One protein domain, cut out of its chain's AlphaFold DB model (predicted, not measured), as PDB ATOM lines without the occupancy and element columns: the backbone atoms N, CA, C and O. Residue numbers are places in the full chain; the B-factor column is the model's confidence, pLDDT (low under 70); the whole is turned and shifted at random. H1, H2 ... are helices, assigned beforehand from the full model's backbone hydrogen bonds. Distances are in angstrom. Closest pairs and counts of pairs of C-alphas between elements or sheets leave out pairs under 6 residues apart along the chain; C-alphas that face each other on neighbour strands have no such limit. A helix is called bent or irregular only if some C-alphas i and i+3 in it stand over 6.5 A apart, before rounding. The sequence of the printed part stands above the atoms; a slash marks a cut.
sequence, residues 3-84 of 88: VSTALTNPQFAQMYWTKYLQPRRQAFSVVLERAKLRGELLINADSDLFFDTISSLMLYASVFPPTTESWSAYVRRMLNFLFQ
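This is residues 3 to 84 of the 88 residues of the protein "TetR family transcriptional regulator protein" of Nostoc sp. HK-01 (UniProt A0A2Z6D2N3). A long bent helix, H2, makes a bar; H3 slants away from H2b, and H4 folds back loosely beside H3, while short H1 makes a corner with H2a. The 82 printed residues, all helix in class, hold H1 to H4 in order. The whole is loose, with radius of gyration of the C-alphas 15.0 A, spanning 42 by 35 by 15 A.

Start at H2, residues 10 to 37, assigned as one helix by its hydrogen bonds but bent: C-alphas 19 and 22 are 6.8 A apart, and arms H2a, residues 10 to 19, and H2b, residues 22 to 37, stand at 42 degrees. H3, residues 47 to 63, touches H2b with residues 47 to 51 alone; the closest C-alphas, Ser 29 and Ser 47, are 5.4 A apart. H4, residues 71 to 83, is close to H3 but not clearly touching, closest C-alphas Met 58 and Val 75, 7.4 A, opposite ways at a shallow tilt of 29 degrees. H1, residues 3 to 8, touches H2a only at the corner, closest C-alphas Ala 6 and Ala 13, 4.3 A. In these helices and arms every O i to N i+4 pair is within hydrogen-bond range.

Find C-alpha 3 at (-22.620, 23.451, 11.327), where H1 begins. H2b runs 22.9 A, H3 24.5 A, and H4 18.5 A to C-alpha 83 at (-20.762, 29.547, 38.102).

The printed part has no cut and no long link; pLDDT is under 70 at residue 84.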
ATOM      1  N   VAL A   3     -24.056  23.611  11.042       85.06
ATOM      2  CA  VAL A   3     -22.620  23.451  11.327       85.06
ATOM      3  C   VAL A   3     -21.894  22.695  10.214       85.06
ATOM      4  O   VAL A   3     -20.857  23.147   9.749       85.06
ATOM      5  N   SER A   4     -22.460  21.590   9.724       86.88
ATOM      6  CA  SER A   4     -21.864  20.821   8.621       86.88
ATOM      7  C   SER A   4     -21.748  21.659   7.343       86.88
ATOM      8  O   SER A   4     -20.714  21.616   6.685       86.88
ATOM      9  N   THR A   5     -22.760  22.472   7.030       92.94
ATOM     10  CA  THR A   5     -22.721  23.386   5.880       92.94
ATOM     11  C   THR A   5     -21.704  24.509   6.074       92.94
ATOM     12  O   THR A   5     -21.000  24.858   5.134       92.94
ATOM     13  N   ALA A   6     -21.579  25.061   7.284       93.00
ATOM     14  CA  ALA A   6     -20.576  26.082   7.583       93.00
ATOM     15  C   ALA A   6     -19.137  25.553   7.452       93.00
ATOM     16  O   ALA A   6     -18.259  26.292   7.023       93.00
ATOM     17  N   LEU A   7     -18.889  24.276   7.757       92.50
ATOM     18  CA  LEU A   7     -17.558  23.672   7.618       92.50
ATOM     19  C   LEU A   7     -17.121  23.480   6.158       92.50
ATOM     20  O   LEU A   7     -15.927  23.493   5.880       92.50
ATOM     21  N   THR A   8     -18.063  23.293   5.231       96.56
ATOM     22  CA  THR A   8     -17.763  22.993   3.819       96.56
ATOM     23  C   THR A   8     -18.046  24.152   2.864       96.56
ATOM     24  O   THR A   8     -17.617  24.108   1.713       96.56
ATOM     25  N   ASN A   9     -18.736  25.204   3.317       97.44
ATOM     26  CA  ASN A   9     -19.067  26.382   2.521       97.44
ATOM     27  C   ASN A   9     -18.660  27.676   3.265       97.44
ATOM     28  O   ASN A   9     -19.423  28.176   4.098       97.44
ATOM     29  N   PRO A  10     -17.489  28.263   2.937       96.31
ATOM     30  CA  PRO A  10     -16.977  29.467   3.597       96.31
ATOM     31  C   PRO A  10     -17.894  30.690   3.477       96.31
ATOM     32  O   PRO A  10     -17.995  31.489   4.407       96.31
ATOM     33  N   GLN A  11     -18.602  30.837   2.354       97.38
ATOM     34  CA  GLN A  11     -19.527  31.957   2.140       97.38
ATOM     35  C   GLN A  11     -20.736  31.842   3.070       97.38
ATOM     36  O   GLN A  11     -21.163  32.824   3.680       97.38
ATOM     37  N   PHE A  12     -21.257  30.622   3.228       96.94
ATOM     38  CA  PHE A  12     -22.307  30.349   4.199       96.94
ATOM     39  C   PHE A  12     -21.817  30.567   5.635       96.94
ATOM     40  O   PHE A  12     -22.527  31.196   6.417       96.94
ATOM     41  N   ALA A  13     -20.607  30.114   5.979       96.38
ATOM     42  CA  ALA A  13     -20.018  30.339   7.301       96.38
ATOM     43  C   ALA A  13     -19.932  31.833   7.644       96.38
ATOM     44  O   ALA A  13     -20.365  32.243   8.722       96.38
ATOM     45  N   GLN A  14     -19.465  32.652   6.699       97.50
ATOM     46  CA  GLN A  14     -19.393  34.101   6.861       97.50
ATOM     47  C   GLN A  14     -20.782  34.720   7.066       97.50
ATOM     48  O   GLN A  14     -20.979  35.522   7.979       97.50
ATOM     49  N   MET A  15     -21.765  34.330   6.247       97.56
ATOM     50  CA  MET A  15     -23.135  34.829   6.379       97.56
ATOM     51  C   MET A  15     -23.744  34.436   7.731       97.56
ATOM     52  O   MET A  15     -24.331  35.274   8.415       97.56
ATOM     53  N   TYR A  16     -23.578  33.177   8.140       95.00
ATOM     54  CA  TYR A  16     -24.058  32.666   9.422       95.00
ATOM     55  C   TYR A  16     -23.405  33.399  10.600       95.00
ATOM     56  O   TYR A  16     -24.096  33.814  11.532       95.00
ATOM     57  N   TRP A  17     -22.096  33.652  10.536       94.81
ATOM     58  CA  TRP A  17     -21.398  34.457  11.533       94.81
ATOM     59  C   TRP A  17     -21.983  35.869  11.633       94.81
ATOM     60  O   TRP A  17     -22.490  36.251  12.690       94.81
ATOM     61  N   THR A  18     -21.982  36.620  10.530       97.56
ATOM     62  CA  THR A  18     -22.369  38.038  10.530       97.56
ATOM     63  C   THR A  18     -23.851  38.244  10.842       97.56
ATOM     64  O   THR A  18     -24.214  39.219  11.495       97.56
ATOM     65  N   LYS A  19     -24.735  37.355  10.373       96.62
ATOM     66  CA  LYS A  19     -26.191  37.537  10.503       96.62
ATOM     67  C   LYS A  19     -26.796  36.844  11.715       96.62
ATOM     68  O   LYS A  19     -27.845  37.281  12.183       96.62
ATOM     69  N   TYR A  20     -26.182  35.773  12.219       93.81
ATOM     70  CA  TYR A  20     -26.773  34.963  13.284       93.81
ATOM     71  C   TYR A  20     -25.955  34.976  14.576       93.81
ATOM     72  O   TYR A  20     -26.504  35.325  15.626       93.81
ATOM     73  N   LEU A  21     -24.674  34.600  14.527       93.06
ATOM     74  CA  LEU A  21     -23.866  34.423  15.740       93.06
ATOM     75  C   LEU A  21     -23.399  35.750  16.338       93.06
ATOM     76  O   LEU A  21     -23.604  35.985  17.527       93.06
ATOM     77  N   GLN A  22     -22.823  36.637  15.524       95.31
ATOM     78  CA  GLN A  22     -22.258  37.901  15.995       95.31
ATOM     79  C   GLN A  22     -23.295  38.798  16.706       95.31
ATOM     80  O   GLN A  22     -22.995  39.261  17.808       95.31
ATOM     81  N   PRO A  23     -24.531  38.988  16.191       96.19
ATOM     82  CA  PRO A  23     -25.538  39.784  16.899       96.19
ATOM     83  C   PRO A  23     -25.936  39.188  18.256       96.19
ATOM     84  O   PRO A  23     -26.165  39.916  19.219       96.19
ATOM     85  N   ARG A  24     -25.988  37.852  18.363       93.75
ATOM     86  CA  ARG A  24     -26.302  37.161  19.624       93.75
ATOM     87  C   ARG A  24     -25.173  37.294  20.632       93.75
ATOM     88  O   ARG A  24     -25.453  37.576  21.791       93.75
ATOM     89  N   ARG A  25     -23.922  37.152  20.188       95.25
ATOM     90  CA  ARG A  25     -22.733  37.391  21.017       95.25
ATOM     91  C   ARG A  25     -22.744  38.807  21.594       95.25
ATOM     92  O   ARG A  25     -22.589  38.977  22.798       95.25
ATOM     93  N   GLN A  26     -23.016  39.816  20.764       95.56
ATOM     94  CA  GLN A  26     -23.115  41.212  21.207       95.56
ATOM     95  C   GLN A  26     -24.232  41.416  22.236       95.56
ATOM     96  O   GLN A  26     -24.004  42.016  23.285       95.56
ATOM     97  N   ALA A  27     -25.426  40.876  21.973       94.88
ATOM     98  CA  ALA A  27     -26.537  40.949  22.917       94.88
ATOM     99  C   ALA A  27     -26.204  40.263  24.254       94.88
ATOM    100  O   ALA A  27     -26.554  40.776  25.315       94.88
ATOM    101  N   PHE A  28     -25.495  39.132  24.211       92.25
ATOM    102  CA  PHE A  28     -25.075  38.403  25.402       92.25
ATOM    103  C   PHE A  28     -24.035  39.180  26.217       92.25
ATOM    104  O   PHE A  28     -24.156  39.271  27.438       92.25
ATOM    105  N   SER A  29     -23.073  39.816  25.545       94.44
ATOM    106  CA  SER A  29     -22.073  40.675  26.186       94.44
ATOM    107  C   SER A  29     -22.729  41.797  26.999       94.44
ATOM    108  O   SER A  29     -22.398  41.982  28.166       94.44
ATOM    109  N   VAL A  30     -23.770  42.449  26.465       96.12
ATOM    110  CA  VAL A  30     -24.535  43.474  27.205       96.12
ATOM    111  C   VAL A  30     -25.139  42.929  28.506       96.12
ATOM    112  O   VAL A  30     -25.184  43.639  29.512       96.12
ATOM    113  N   VAL A  31     -25.617  41.682  28.514       93.50
ATOM    114  CA  VAL A  31     -26.171  41.052  29.724       93.50
ATOM    115  C   VAL A  31     -25.075  40.800  30.760       93.50
ATOM    116  O   VAL A  31     -25.279  41.104  31.937       93.50
ATOM    117  N   LEU A  32     -23.915  40.301  30.328       91.62
ATOM    118  CA  LEU A  32     -22.782  40.031  31.213       91.62
ATOM    119  C   LEU A  32     -22.170  41.313  31.782       91.62
ATOM    120  O   LEU A  32     -21.876  41.354  32.974       91.62
ATOM    121  N   GLU A  33     -22.070  42.386  30.997       93.31
ATOM    122  CA  GLU A  33     -21.622  43.689  31.506       93.31
ATOM    123  C   GLU A  33     -22.552  44.220  32.602       93.31
ATOM    124  O   GLU A  33     -22.102  44.680  33.651       93.31
ATOM    125  N   ARG A  34     -23.870  44.080  32.429       94.69
ATOM    126  CA  ARG A  34     -24.826  44.451  33.483       94.69
ATOM    127  C   ARG A  34     -24.660  43.592  34.737       94.69
ATOM    128  O   ARG A  34     -24.820  44.112  35.835       94.69
ATOM    129  N   ALA A  35     -24.361  42.301  34.590       91.56
ATOM    130  CA  ALA A  35     -24.106  41.409  35.720       91.56
ATOM    131  C   ALA A  35     -22.817  41.792  36.473       91.56
ATOM    132  O   ALA A  35     -22.817  41.826  37.702       91.56
ATOM    133  N   LYS A  36     -21.753  42.191  35.759       90.88
ATOM    134  CA  LYS A  36     -20.534  42.753  36.373       90.88
ATOM    135  C   LYS A  36     -20.831  44.008  37.190       90.88
ATOM    136  O   LYS A  36     -20.399  44.103  38.332       90.88
ATOM    137  N   LEU A  37     -21.614  44.942  36.642       93.81
ATOM    138  CA  LEU A  37     -21.995  46.177  37.345       93.81
ATOM    139  C   LEU A  37     -22.824  45.920  38.612       93.81
ATOM    140  O   LEU A  37     -22.782  46.724  39.538       93.81
ATOM    141  N   ARG A  38     -23.563  44.805  38.667       94.75
ATOM    142  CA  ARG A  38     -24.296  44.358  39.863       94.75
ATOM    143  C   ARG A  38     -23.441  43.550  40.847       94.75
ATOM    144  O   ARG A  38     -23.955  43.153  41.885       94.75
ATOM    145  N   GLY A  39     -22.170  43.292  40.537       89.62
ATOM    146  CA  GLY A  39     -21.293  42.458  41.363       89.62
ATOM    147  C   GLY A  39     -21.602  40.957  41.291       89.62
ATOM    148  O   GLY A  39     -21.106  40.197  42.111       89.62
ATOM    149  N   GLU A  40     -22.395  40.510  40.314       88.69
ATOM    150  CA  GLU A  40     -22.736  39.088  40.124       88.69
ATOM    151  C   GLU A  40     -21.609  38.308  39.425       88.69
ATOM    152  O   GLU A  40     -21.572  37.080  39.446       88.69
ATOM    153  N   LEU A  41     -20.685  39.020  38.774       85.62
ATOM    154  CA  LEU A  41     -19.516  38.468  38.100       85.62
ATOM    155  C   LEU A  41     -18.281  39.295  38.455       85.62
ATOM    156  O   LEU A  41     -18.355  40.517  38.536       85.62
ATOM    157  N   LEU A  42     -17.125  38.628  38.558       86.75
ATOM    158  CA  LEU A  42     -15.818  39.300  38.574       86.75
ATOM    159  C   LEU A  42     -15.707  40.357  37.462       86.75
ATOM    160  O   LEU A  42     -16.071  40.092  36.313       86.75
ATOM    161  N   ILE A  43     -15.145  41.520  37.794       86.38
ATOM    162  CA  ILE A  43     -15.025  42.664  36.877       86.38
ATOM    163  C   ILE A  43     -14.216  42.335  35.611       86.38
ATOM    164  O   ILE A  43     -14.508  42.841  34.531       86.38
ATOM    165  N   ASN A  44     -13.243  41.430  35.730       88.56
ATOM    166  CA  ASN A  44     -12.393  40.954  34.639       88.56
ATOM    167  C   ASN A  44     -12.953  39.714  33.918       88.56
ATOM    168  O   ASN A  44     -12.230  39.096  33.142       88.56
ATOM    169  N   ALA A  45     -14.203  39.314  34.177       88.25
ATOM    170  CA  ALA A  45     -14.808  38.187  33.475       88.25
ATOM    171  C   ALA A  45     -14.872  38.463  31.966       88.25
ATOM    172  O   ALA A  45     -15.366  39.506  31.540       88.25
ATOM    173  N   ASP A  46     -14.398  37.527  31.155       90.69
ATOM    174  CA  ASP A  46     -14.408  37.667  29.703       90.69
ATOM    175  C   ASP A  46     -15.756  37.199  29.133       90.69
ATOM    176  O   ASP A  46     -16.107  36.016  29.179       90.69
ATOM    177  N   SER A  47     -16.529  38.156  28.620       89.62
ATOM    178  CA  SER A  47     -17.862  37.917  28.069       89.62
ATOM    179  C   SER A  47     -17.833  37.072  26.791       89.62
ATOM    180  O   SER A  47     -18.761  36.298  26.541       89.62
ATOM    181  N   ASP A  48     -16.771  37.196  25.996       91.25
ATOM    182  CA  ASP A  48     -16.595  36.472  24.743       91.25
ATOM    183  C   ASP A  48     -16.218  35.014  25.002       91.25
ATOM    184  O   ASP A  48     -16.859  34.112  24.458       91.25
ATOM    185  N   LEU A  49     -15.262  34.774  25.905       91.50
ATOM    186  CA  LEU A  49     -14.902  33.416  26.323       91.50
ATOM    187  C   LEU A  49     -16.068  32.700  27.004       91.50
ATOM    188  O   LEU A  49     -16.274  31.502  26.790       91.50
ATOM    189  N   PHE A  50     -16.865  33.418  27.794       89.00
ATOM    190  CA  PHE A  50     -18.060  32.849  28.404       89.00
ATOM    191  C   PHE A  50     -19.078  32.400  27.341       89.00
ATOM    192  O   PHE A  50     -19.609  31.287  27.414       89.00
ATOM    193  N   PHE A  51     -19.314  33.231  26.318       91.12
ATOM    194  CA  PHE A  51     -20.194  32.887  25.200       91.12
ATOM    195  C   PHE A  51     -19.687  31.662  24.425       91.12
ATOM    196  O   PHE A  51     -20.481  30.771  24.108       91.12
ATOM    197  N   ASP A  52     -18.382  31.586  24.153       92.88
ATOM    198  CA  ASP A  52     -17.762  30.445  23.468       92.88
ATOM    199  C   ASP A  52     -17.855  29.152  24.281       92.88
ATOM    200  O   ASP A  52     -18.172  28.086  23.743       92.88
ATOM    201  N   THR A  53     -17.673  29.246  25.596       91.38
ATOM    202  CA  THR A  53     -17.762  28.101  26.508       91.38
ATOM    203  C   THR A  53     -19.173  27.515  26.530       91.38
ATOM    204  O   THR A  53     -19.356  26.323  26.293       91.38
ATOM    205  N   ILE A  54     -20.202  28.343  26.735       90.06
ATOM    206  CA  ILE A  54     -21.590  27.859  26.715       90.06
ATOM    207  C   ILE A  54     -21.968  27.330  25.332       90.06
ATOM    208  O   ILE A  54     -22.548  26.248  25.223       90.06
ATOM    209  N   SER A  55     -21.640  28.070  24.270       89.31
ATOM    210  CA  SER A  55     -22.034  27.699  22.908       89.31
ATOM    211  C   SER A  55     -21.404  26.376  22.470       89.31
ATOM    212  O   SER A  55     -22.077  25.562  21.837       89.31
ATOM    213  N   SER A  56     -20.143  26.127  22.835       89.88
ATOM    214  CA  SER A  56     -19.452  24.870  22.527       89.88
ATOM    215  C   SER A  56     -20.042  23.682  23.290       89.88
ATOM    216  O   SER A  56     -20.277  22.636  22.688       89.88
ATOM    217  N   LEU A  57     -20.374  23.846  24.572       91.19
ATOM    218  CA  LEU A  57     -21.006  22.794  25.372       91.19
ATOM    219  C   LEU A  57     -22.429  22.477  24.893       91.19
ATOM    220  O   LEU A  57     -22.811  21.308  24.815       91.19
ATOM    221  N   MET A  58     -23.204  23.497  24.515       88.56
ATOM    222  CA  MET A  58     -24.527  23.308  23.912       88.56
ATOM    223  C   MET A  58     -24.438  22.620  22.545       88.56
ATOM    224  O   MET A  58     -25.256  21.747  22.241       88.56
ATOM    225  N   LEU A  59     -23.448  22.985  21.723       89.00
ATOM    226  CA  LEU A  59     -23.192  22.320  20.447       89.00
ATOM    227  C   LEU A  59     -22.805  20.854  20.663       89.00
ATOM    228  O   LEU A  59     -23.384  19.981  20.021       89.00
ATOM    229  N   TYR A  60     -21.893  20.576  21.598       90.00
ATOM    230  CA  TYR A  60     -21.500  19.217  21.961       90.00
ATOM    231  C   TYR A  60     -22.718  18.378  22.360       90.00
ATOM    232  O   TYR A  60     -22.944  17.326  21.771       90.00
ATOM    233  N   ALA A  61     -23.564  18.884  23.263       90.56
ATOM    234  CA  ALA A  61     -24.782  18.197  23.698       90.56
ATOM    235  C   ALA A  61     -25.848  18.056  22.594       90.56
ATOM    236  O   ALA A  61     -26.749  17.231  22.710       90.56
ATOM    237  N   SER A  62     -25.774  18.854  21.524       86.44
ATOM    238  CA  SER A  62     -26.648  18.704  20.352       86.44
ATOM    239  C   SER A  62     -26.168  17.593  19.414       86.44
ATOM    240  O   SER A  62     -26.983  16.955  18.755       86.44
ATOM    241  N   VAL A  63     -24.851  17.364  19.347       88.69
ATOM    242  CA  VAL A  63     -24.240  16.275  18.564       88.69
ATOM    243  C   VAL A  63     -24.284  14.955  19.335       88.69
ATOM    244  O   VAL A  63     -24.576  13.914  18.753       88.69
ATOM    245  N   PHE A  64     -24.040  15.006  20.644       90.88
ATOM    246  CA  PHE A  64     -24.034  13.870  21.561       90.88
ATOM    247  C   PHE A  64     -25.019  14.129  22.707       90.88
ATOM    248  O   PHE A  64     -24.618  14.607  23.772       90.88
ATOM    249  N   PRO A  65     -26.321  13.860  22.498       90.06
ATOM    250  CA  PRO A  65     -27.331  14.090  23.519       90.06
ATOM    251  C   PRO A  65     -27.027  13.323  24.816       90.06
ATOM    252  O   PRO A  65     -26.635  12.154  24.748       90.06
ATOM    253  N   PRO A  66     -27.234  13.936  25.998       90.75
ATOM    254  CA  PRO A  66     -27.114  13.236  27.271       90.75
ATOM    255  C   PRO A  66     -28.063  12.031  27.317       90.75
ATOM    256  O   PRO A  66     -29.233  12.143  26.956       90.75
ATOM    257  N   THR A  67     -27.566  10.879  27.769       93.75
ATOM    258  CA  THR A  67     -28.355   9.636  27.866       93.75
ATOM    259  C   THR A  67     -28.904   9.382  29.268       93.75
ATOM    260  O   THR A  67     -29.863   8.633  29.428       93.75
ATOM    261  N   THR A  68     -28.306  10.001  30.287       94.69
ATOM    262  CA  THR A  68     -28.626   9.798  31.708       94.69
ATOM    263  C   THR A  68     -29.517  10.891  32.298       94.69
ATOM    264  O   THR A  68     -30.056  10.720  33.388       94.69
ATOM    265  N   GLU A  69     -29.679  12.015  31.600       94.62
ATOM    266  CA  GLU A  69     -30.459  13.167  32.046       94.62
ATOM    267  C   GLU A  69     -31.144  13.859  30.861       94.62
ATOM    268  O   GLU A  69     -30.776  13.655  29.705       94.62
ATOM    269  N   SER A  70     -32.151  14.692  31.132       93.12
ATOM    270  CA  SER A  70     -32.754  15.513  30.080       93.12
ATOM    271  C   SER A  70     -31.784  16.604  29.614       93.12
ATOM    272  O   SER A  70     -30.925  17.067  30.366       93.12
ATOM    273  N   TRP A  71     -31.966  17.097  28.386       89.50
ATOM    274  CA  TRP A  71     -31.155  18.199  27.855       89.50
ATOM    275  C   TRP A  71     -31.188  19.448  28.756       89.50
ATOM    276  O   TRP A  71     -30.164  20.085  28.987       89.50
ATOM    277  N   SER A  72     -32.352  19.777  29.327       90.56
ATOM    278  CA  SER A  72     -32.494  20.921  30.236       90.56
ATOM    279  C   SER A  72     -31.790  20.707  31.578       90.56
ATOM    280  O   SER A  72     -31.233  21.663  32.124       90.56
ATOM    281  N   ALA A  73     -31.781  19.476  32.101       94.19
ATOM    282  CA  ALA A  73     -31.030  19.122  33.305       94.19
ATOM    283  C   ALA A  73     -29.519  19.251  33.067       94.19
ATOM    284  O   ALA A  73     -28.840  19.911  33.856       94.19
ATOM    285  N   TYR A  74     -29.035  18.770  31.918       92.81
ATOM    286  CA  TYR A  74     -27.638  18.908  31.513       92.81
ATOM    287  C   TYR A  74     -27.207  20.376  31.422       92.81
ATOM    288  O   TYR A  74     -26.206  20.768  32.021       92.81
ATOM    289  N   VAL A  75     -27.986  21.217  30.731       89.62
ATOM    290  CA  VAL A  75     -27.689  22.655  30.608       89.62
ATOM    291  C   VAL A  75     -27.681  23.333  31.978       89.62
ATOM    292  O   VAL A  75     -26.793  24.133  32.263       89.62
ATOM    293  N   ARG A  76     -28.622  22.994  32.868       90.50
ATOM    294  CA  ARG A  76     -28.645  23.537  34.232       90.50
ATOM    295  C   ARG A  76     -27.407  23.120  35.028       90.50
ATOM    296  O   ARG A  76     -26.793  23.968  35.669       90.50
ATOM    297  N   ARG A  77     -27.024  21.843  34.972       91.75
ATOM    298  CA  ARG A  77     -25.826  21.321  35.643       91.75
ATOM    299  C   ARG A  77     -24.554  21.986  35.121       91.75
ATOM    300  O   ARG A  77     -23.706  22.373  35.915       91.75
ATOM    301  N   MET A  78     -24.453  22.163  33.807       89.50
ATOM    302  CA  MET A  78     -23.359  22.870  33.146       89.50
ATOM    303  C   MET A  78     -23.241  24.321  33.627       89.50
ATOM    304  O   MET A  78     -22.154  24.750  33.997       89.50
ATOM    305  N   LEU A  79     -24.346  25.074  33.648       86.56
ATOM    306  CA  LEU A  79     -24.336  26.453  34.141       86.56
ATOM    307  C   LEU A  79     -23.913  26.501  35.610       86.56
ATOM    308  O   LEU A  79     -23.039  27.286  35.957       86.56
ATOM    309  N   ASN A  80     -24.469  25.626  36.452       88.12
ATOM    310  CA  ASN A  80     -24.075  25.543  37.857       88.12
ATOM    311  C   ASN A  80     -22.567  25.301  38.005       88.12
ATOM    312  O   ASN A  80     -21.932  25.992  38.788       88.12
ATOM    313  N   PHE A  81     -21.995  24.382  37.224       86.69
ATOM    314  CA  PHE A  81     -20.556  24.114  37.229       86.69
ATOM    315  C   PHE A  81     -19.731  25.349  36.831       86.69
ATOM    316  O   PHE A  81     -18.781  25.698  37.519       86.69
ATOM    317  N   LEU A  82     -20.120  26.059  35.766       80.44
ATOM    318  CA  LEU A  82     -19.406  27.261  35.309       80.44
ATOM    319  C   LEU A  82     -19.495  28.439  36.293       80.44
ATOM    320  O   LEU A  82     -18.639  29.321  36.273       80.44
ATOM    321  N   PHE A  83     -20.532  28.475  37.131       76.94
ATOM    322  CA  PHE A  83     -20.762  29.547  38.102       76.94
ATOM    323  C   PHE A  83     -20.372  29.185  39.540       76.94
ATOM    324  O   PHE A  83     -20.470  30.042  40.418       76.94
ATOM    325  N   GLN A  84     -19.921  27.954  39.799       69.00
ATOM    326  CA  GLN A  84     -19.655  27.460  41.154       69.00
ATOM    327  C   GLN A  84     -18.485  28.165  41.869       69.00
ATOM    328  O   GLN A  84     -18.454  28.148  43.094       69.00
TER     329      GLN A  84